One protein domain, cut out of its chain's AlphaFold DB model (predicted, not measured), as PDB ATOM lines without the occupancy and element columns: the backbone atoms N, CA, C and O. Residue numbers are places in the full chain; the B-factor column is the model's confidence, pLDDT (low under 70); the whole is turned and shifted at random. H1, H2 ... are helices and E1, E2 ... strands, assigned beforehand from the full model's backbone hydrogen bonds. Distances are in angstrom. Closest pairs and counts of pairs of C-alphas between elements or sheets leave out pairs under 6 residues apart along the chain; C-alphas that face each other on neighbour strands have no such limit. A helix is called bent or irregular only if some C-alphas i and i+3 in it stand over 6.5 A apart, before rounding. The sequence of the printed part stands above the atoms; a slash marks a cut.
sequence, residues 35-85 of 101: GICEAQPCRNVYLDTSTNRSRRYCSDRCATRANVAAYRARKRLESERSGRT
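Overview. This is residues 35 to 85 of the 101 residues of the protein "CGNR zinc finger protein" of Streptomyces sp. 2233.5 (UniProt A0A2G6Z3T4). One long helix, H1, projects like a handle from a small head of loops, residues 35 to 59, which holds the short strand E1; residues 70 to 85, of which 70 to 84 belong to H1, stick out from the head at one end, and the loop of residues 49 to 54 also stands free. The printed part has 51 residues, with strand E1 followed by helix H1, mostly helix by class. It is only just loose, close to extended, with a radius of gyration of the C-alphas of 14.8 A, and elongated, spanning 46 by 23 by 14 A.

Arrangement. In H1, residues 60 to 84, every O i to N i+4 pair is within hydrogen-bond range. E1, residues 45 to 47, is apart from H1 and pairs with no named strand. Residues 35 to 36 pair with residues 45 to 46 of E1, antiparallel.

Along the chain. H1 is 35.9 A long, from C-alpha 60 at (3.626, 41.715, 8.228) to C-alpha 84 at (-12.297, 15.826, -10.937), and is not bent. E1 begins at C-alpha 45 (16.043, 43.175, 2.649).

Size, cuts and confidence. The C-alphas of Thr 49 and Thr 85 are the two farthest apart, 45.9 A. The link E1 to H1, 12 residues, is long. The printed part has no cut; its mean pLDDT is 93.6, and no printed residue is under 70.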
ATOM      1  N   GLY A  35      18.327  38.749   5.349       93.25
ATOM      2  CA  GLY A  35      17.556  37.991   4.368       93.25
ATOM      3  C   GLY A  35      16.905  38.877   3.313       93.25
ATOM      4  O   GLY A  35      16.713  40.080   3.506       93.25
ATOM      5  N   ILE A  36      16.521  38.264   2.192       96.00
ATOM      6  CA  ILE A  36      15.685  38.883   1.156       96.00
ATOM      7  C   ILE A  36      14.261  38.362   1.325       96.00
ATOM      8  O   ILE A  36      14.042  37.168   1.496       96.00
ATOM      9  N   CYS A  37      13.280  39.261   1.273       97.44
ATOM     10  CA  CYS A  37      11.868  38.918   1.420       97.44
ATOM     11  C   CYS A  37      11.421  37.838   0.415       97.44
ATOM     12  O   CYS A  37      11.513  38.042  -0.795       97.44
ATOM     13  N   GLU A  38      10.837  36.740   0.905       96.88
ATOM     14  CA  GLU A  38      10.366  35.632   0.051       96.88
ATOM     15  C   GLU A  38       9.083  35.965  -0.742       96.88
ATOM     16  O   GLU A  38       8.737  35.300  -1.724       96.88
ATOM     17  N   ALA A  39       8.341  37.002  -0.340       97.12
ATOM     18  CA  ALA A  39       7.036  37.307  -0.919       97.12
ATOM     19  C   ALA A  39       7.155  37.963  -2.304       97.12
ATOM     20  O   ALA A  39       7.486  39.140  -2.400       97.12
ATOM     21  N   GLN A  40       6.747  37.284  -3.376       93.94
ATOM     22  CA  GLN A  40       6.755  37.873  -4.721       93.94
ATOM     23  C   GLN A  40       5.800  39.085  -4.855       93.94
ATOM     24  O   GLN A  40       4.738  39.109  -4.214       93.94
ATOM     25  N   PRO A  41       6.159  40.118  -5.649       94.44
ATOM     26  CA  PRO A  41       7.447  40.362  -6.322       94.44
ATOM     27  C   PRO A  41       8.462  41.144  -5.452       94.44
ATOM     28  O   PRO A  41       9.385  41.757  -5.975       94.44
ATOM     29  N   CYS A  42       8.291  41.182  -4.128       97.38
ATOM     30  CA  CYS A  42       9.143  41.966  -3.232       97.38
ATOM     31  C   CYS A  42      10.596  41.463  -3.257       97.38
ATOM     32  O   CYS A  42      10.847  40.262  -3.358       97.38
ATOM     33  N   ARG A  43      11.542  42.403  -3.166       96.44
ATOM     34  CA  ARG A  43      12.992  42.155  -3.092       96.44
ATOM     35  C   ARG A  43      13.651  42.917  -1.940       96.44
ATOM     36  O   ARG A  43      14.865  43.063  -1.905       96.44
ATOM     37  N   ASN A  44      12.851  43.422  -1.002       97.50
ATOM     38  CA  ASN A  44      13.366  44.181   0.129       97.50
ATOM     39  C   ASN A  44      14.170  43.268   1.054       97.50
ATOM     40  O   ASN A  44      13.787  42.118   1.290       97.50
ATOM     41  N   VAL A  45      15.239  43.824   1.615       95.25
ATOM     42  CA  VAL A  45      16.043  43.175   2.649       95.25
ATOM     43  C   VAL A  45      15.380  43.296   4.018       95.25
ATOM     44  O   VAL A  45      14.578  44.203   4.263       95.25
ATOM     45  N   TYR A  46      15.706  42.376   4.916       94.25
ATOM     46  CA  TYR A  46      15.304  42.436   6.315       94.25
ATOM     47  C   TYR A  46      16.395  41.893   7.231       94.25
ATOM     48  O   TYR A  46      17.222  41.084   6.821       94.25
ATOM     49  N   LEU A  47      16.345  42.329   8.489       92.50
ATOM     50  CA  LEU A  47      17.131  41.778   9.586       92.50
ATOM     51  C   LEU A  47      16.261  40.814  10.400       92.50
ATOM     52  O   LEU A  47      15.150  41.159  10.826       92.50
ATOM     53  N   ASP A  48      16.753  39.596  10.601       92.50
ATOM     54  CA  ASP A  48      16.102  38.578  11.415       92.50
ATOM     55  C   ASP A  48      16.468  38.726  12.896       92.50
ATOM     56  O   ASP A  48      17.409  38.122  13.416       92.50
ATOM     57  N   THR A  49      15.662  39.516  13.595       88.19
ATOM     58  CA  THR A  49      15.737  39.704  15.048       88.19
ATOM     59  C   THR A  49      14.971  38.636  15.837       88.19
ATOM     60  O   THR A  49      14.822  38.769  17.048       88.19
ATOM     61  N   SER A  50      14.433  37.596  15.187       87.50
ATOM     62  CA  SER A  50      13.694  36.534  15.876       87.50
ATOM     63  C   SER A  50      14.636  35.588  16.622       87.50
ATOM     64  O   SER A  50      15.767  35.335  16.199       87.50
ATOM     65  N   THR A  51      14.161  35.003  17.721       85.75
ATOM     66  CA  THR A  51      14.952  34.047  18.510       85.75
ATOM     67  C   THR A  51      15.376  32.834  17.675       85.75
ATOM     68  O   THR A  51      16.544  32.455  17.688       85.75
ATOM     69  N   ASN A  52      14.455  32.285  16.874       88.06
ATOM     70  CA  ASN A  52      14.624  31.007  16.166       88.06
ATOM     71  C   ASN A  52      14.959  31.151  14.671       88.06
ATOM     72  O   ASN A  52      14.737  30.209  13.916       88.06
ATOM     73  N   ARG A  53      15.451  32.316  14.231       86.44
ATOM     74  CA  ARG A  53      15.787  32.591  12.819       86.44
ATOM     75  C   ARG A  53      14.653  32.233  11.839       86.44
ATOM     76  O   ARG A  53      14.863  31.595  10.809       86.44
ATOM     77  N   SER A  54      13.418  32.550  12.218       90.50
ATOM     78  CA  SER A  54      12.213  32.116  11.505       90.50
ATOM     79  C   SER A  54      11.619  33.194  10.602       90.50
ATOM     80  O   SER A  54      10.583  32.969   9.959       90.50
ATOM     81  N   ARG A  55      12.232  34.384  10.540       94.19
ATOM     82  CA  ARG A  55      11.700  35.485   9.738       94.19
ATOM     83  C   ARG A  55      11.999  35.228   8.265       94.19
ATOM     84  O   ARG A  55      13.144  35.049   7.878       94.19
ATOM     85  N   ARG A  56      10.944  35.271   7.446       94.94
ATOM     86  CA  ARG A  56      10.991  35.060   5.981       94.94
ATOM     87  C   ARG A  56      10.546  36.270   5.155       94.94
ATOM     88  O   ARG A  56      10.695  36.317   3.936       94.94
ATOM     89  N   TYR A  57       9.949  37.264   5.814       96.88
ATOM     90  CA  TYR A  57       9.331  38.412   5.158       96.88
ATOM     91  C   TYR A  57       9.803  39.724   5.778       96.88
ATOM     92  O   TYR A  57       9.977  39.837   6.995       96.88
ATOM     93  N   CYS A  58       9.940  40.752   4.938       96.69
ATOM     94  CA  CYS A  58      10.390  42.065   5.393       96.69
ATOM     95  C   CYS A  58       9.386  42.765   6.319       96.69
ATOM     96  O   CYS A  58       9.781  43.586   7.139       96.69
ATOM     97  N   SER A  59       8.097  42.432   6.229       96.12
ATOM     98  CA  SER A  59       7.031  43.023   7.041       96.12
ATOM     99  C   SER A  59       5.799  42.123   7.110       96.12
ATOM    100  O   SER A  59       5.609  41.246   6.258       96.12
ATOM    101  N   ASP A  60       4.909  42.413   8.060       96.25
ATOM    102  CA  ASP A  60       3.626  41.715   8.228       96.25
ATOM    103  C   ASP A  60       2.736  41.819   6.990       96.25
ATOM    104  O   ASP A  60       2.012  40.886   6.642       96.25
ATOM    105  N   ARG A  61       2.846  42.928   6.249       96.94
ATOM    106  CA  ARG A  61       2.151  43.109   4.972       96.94
ATOM    107  C   ARG A  61       2.587  42.070   3.940       96.94
ATOM    108  O   ARG A  61       1.749  41.512   3.232       96.94
ATOM    109  N   CYS A  62       3.893  41.813   3.835       98.00
ATOM    110  CA  CYS A  62       4.433  40.796   2.933       98.00
ATOM    111  C   CYS A  62       4.081  39.381   3.400       98.00
ATOM    112  O   CYS A  62       3.673  38.572   2.566       98.00
ATOM    113  N   ALA A  63       4.142  39.119   4.708       96.81
ATOM    114  CA  ALA A  63       3.718  37.844   5.283       96.81
ATOM    115  C   ALA A  63       2.238  37.549   4.988       96.81
ATOM    116  O   ALA A  63       1.893  36.493   4.458       96.81
ATOM    117  N   THR A  64       1.362  38.524   5.237       97.38
ATOM    118  CA  THR A  64      -0.078  38.414   4.972       97.38
ATOM    119  C   THR A  64      -0.354  38.178   3.489       97.38
ATOM    120  O   THR A  64      -1.106  37.267   3.143       97.38
ATOM    121  N   ARG A  65       0.295  38.935   2.591       97.12
ATOM    122  CA  ARG A  65       0.144  38.754   1.137       97.12
ATOM    123  C   ARG A  65       0.513  37.333   0.702       97.12
ATOM    124  O   ARG A  65      -0.248  36.716  -0.042       97.12
ATOM    125  N   ALA A  66       1.647  36.816   1.175       97.44
ATOM    126  CA  ALA A  66       2.096  35.463   0.855       97.44
ATOM    127  C   ALA A  66       1.121  34.398   1.385       97.44
ATOM    128  O   ALA A  66       0.726  33.496   0.644       97.44
ATOM    129  N   ASN A  67       0.649  34.551   2.625       97.12
ATOM    130  CA  ASN A  67      -0.322  33.639   3.233       97.12
ATOM    131  C   ASN A  67      -1.651  33.611   2.469       97.12
ATOM    132  O   ASN A  67      -2.185  32.533   2.204       97.12
ATOM    133  N   VAL A  68      -2.168  34.777   2.066       97.38
ATOM    134  CA  VAL A  68      -3.404  34.887   1.276       97.38
ATOM    135  C   VAL A  68      -3.234  34.254  -0.104       97.38
ATOM    136  O   VAL A  68      -4.121  33.529  -0.556       97.38
ATOM    137  N   ALA A  69      -2.100  34.479  -0.772       96.56
ATOM    138  CA  ALA A  69      -1.817  33.857  -2.064       96.56
ATOM    139  C   ALA A  69      -1.779  32.323  -1.957       96.56
ATOM    140  O   ALA A  69      -2.445  31.637  -2.736       96.56
ATOM    141  N   ALA A  70      -1.078  31.793  -0.949       96.62
ATOM    142  CA  ALA A  70      -1.011  30.359  -0.678       96.62
ATOM    143  C   ALA A  70      -2.390  29.777  -0.323       96.62
ATOM    144  O   ALA A  70      -2.760  28.716  -0.821       96.62
ATOM    145  N   TYR A  71      -3.177  30.483   0.492       97.06
ATOM    146  CA  TYR A  71      -4.548  30.091   0.818       97.06
ATOM    147  C   TYR A  71      -5.422  29.991  -0.436       97.06
ATOM    148  O   TYR A  71      -6.042  28.956  -0.672       97.06
ATOM    149  N   ARG A  72      -5.420  31.026  -1.287       97.12
ATOM    150  CA  ARG A  72      -6.188  31.029  -2.542       97.12
ATOM    151  C   ARG A  72      -5.748  29.908  -3.485       97.12
ATOM    152  O   ARG A  72      -6.599  29.316  -4.138       97.12
ATOM    153  N   ALA A  73      -4.451  29.599  -3.552       96.62
ATOM    154  CA  ALA A  73      -3.946  28.475  -4.340       96.62
ATOM    155  C   ALA A  73      -4.496  27.130  -3.846       96.62
ATOM    156  O   ALA A  73      -4.998  26.354  -4.654       96.62
ATOM    157  N   ARG A  74      -4.504  26.894  -2.526       96.75
ATOM    158  CA  ARG A  74      -5.110  25.685  -1.941       96.75
ATOM    159  C   ARG A  74      -6.604  25.579  -2.250       96.75
ATOM    160  O   ARG A  74      -7.047  24.526  -2.687       96.75
ATOM    161  N   LYS A  75      -7.365  26.675  -2.109       96.81
ATOM    162  CA  LYS A  75      -8.806  26.682  -2.431       96.81
ATOM    163  C   LYS A  75      -9.089  26.357  -3.904       96.81
ATOM    164  O   LYS A  75     -10.060  25.659  -4.179       96.81
ATOM    165  N   ARG A  76      -8.251  26.818  -4.844       95.81
ATOM    166  CA  ARG A  76      -8.379  26.452  -6.270       95.81
ATOM    167  C   ARG A  76      -8.142  24.960  -6.496       95.81
ATOM    168  O   ARG A  76      -8.986  24.310  -7.097       95.81
ATOM    169  N   LEU A  77      -7.070  24.410  -5.922       95.56
ATOM    170  CA  LEU A  77      -6.760  22.976  -6.013       95.56
ATOM    171  C   LEU A  77      -7.860  22.096  -5.395       95.56
ATOM    172  O   LEU A  77      -8.180  21.038  -5.929       95.56
ATOM    173  N   GLU A  78      -8.462  22.524  -4.281       94.31
ATOM    174  CA  GLU A  78      -9.620  21.846  -3.681       94.31
ATOM    175  C   GLU A  78     -10.827  21.834  -4.628       94.31
ATOM    176  O   GLU A  78     -11.442  20.784  -4.818       94.31
ATOM    177  N   SER A  79     -11.139  22.976  -5.248       93.06
ATOM    178  CA  SER A  79     -12.227  23.096  -6.226       93.06
ATOM    179  C   SER A  79     -11.989  22.210  -7.451       93.06
ATOM    180  O   SER A  79     -12.886  21.484  -7.876       93.06
ATOM    181  N   GLU A  80     -10.772  22.223  -7.996       90.81
ATOM    182  CA  GLU A  80     -10.368  21.387  -9.133       90.81
ATOM    183  C   GLU A  80     -10.441  19.895  -8.784       90.81
ATOM    184  O   GLU A  80     -10.962  19.091  -9.561       90.81
ATOM    185  N   ARG A  81      -9.979  19.508  -7.586       89.69
ATOM    186  CA  ARG A  81     -10.086  18.128  -7.097       89.69
ATOM    187  C   ARG A  81     -11.543  17.703  -6.958       89.69
ATOM    188  O   ARG A  81     -11.865  16.602  -7.391       89.69
ATOM    189  N   SER A  82     -12.396  18.552  -6.383       84.50
ATOM    190  CA  SER A  82     -13.829  18.280  -6.239       84.50
ATOM    191  C   SER A  82     -14.477  18.027  -7.600       84.50
ATOM    192  O   SER A  82     -15.139  17.002  -7.768       84.50
ATOM    193  N   GLY A  83     -14.202  18.890  -8.587       82.06
ATOM    194  CA  GLY A  83     -14.670  18.715  -9.965       82.06
ATOM    195  C   GLY A  83     -14.163  17.420 -10.607       82.06
ATOM    196  O   GLY A  83     -14.940  16.689 -11.213       82.06
ATOM    197  N   ARG A  84     -12.885  17.069 -10.406       78.25
ATOM    198  CA  ARG A  84     -12.297  15.826 -10.937       78.25
ATOM    199  C   ARG A  84     -12.864  14.557 -10.294       78.25
ATOM    200  O   ARG A  84     -12.927  13.527 -10.950       78.25
ATOM    201  N   THR A  85     -13.251  14.600  -9.020       77.88
ATOM    202  CA  THR A  85     -13.800  13.425  -8.319       77.88
ATOM    203  C   THR A  85     -15.275  13.143  -8.618       77.88
ATOM    204  O   THR A  85     -15.807  12.193  -8.055       77.88
TER     205      THR A  85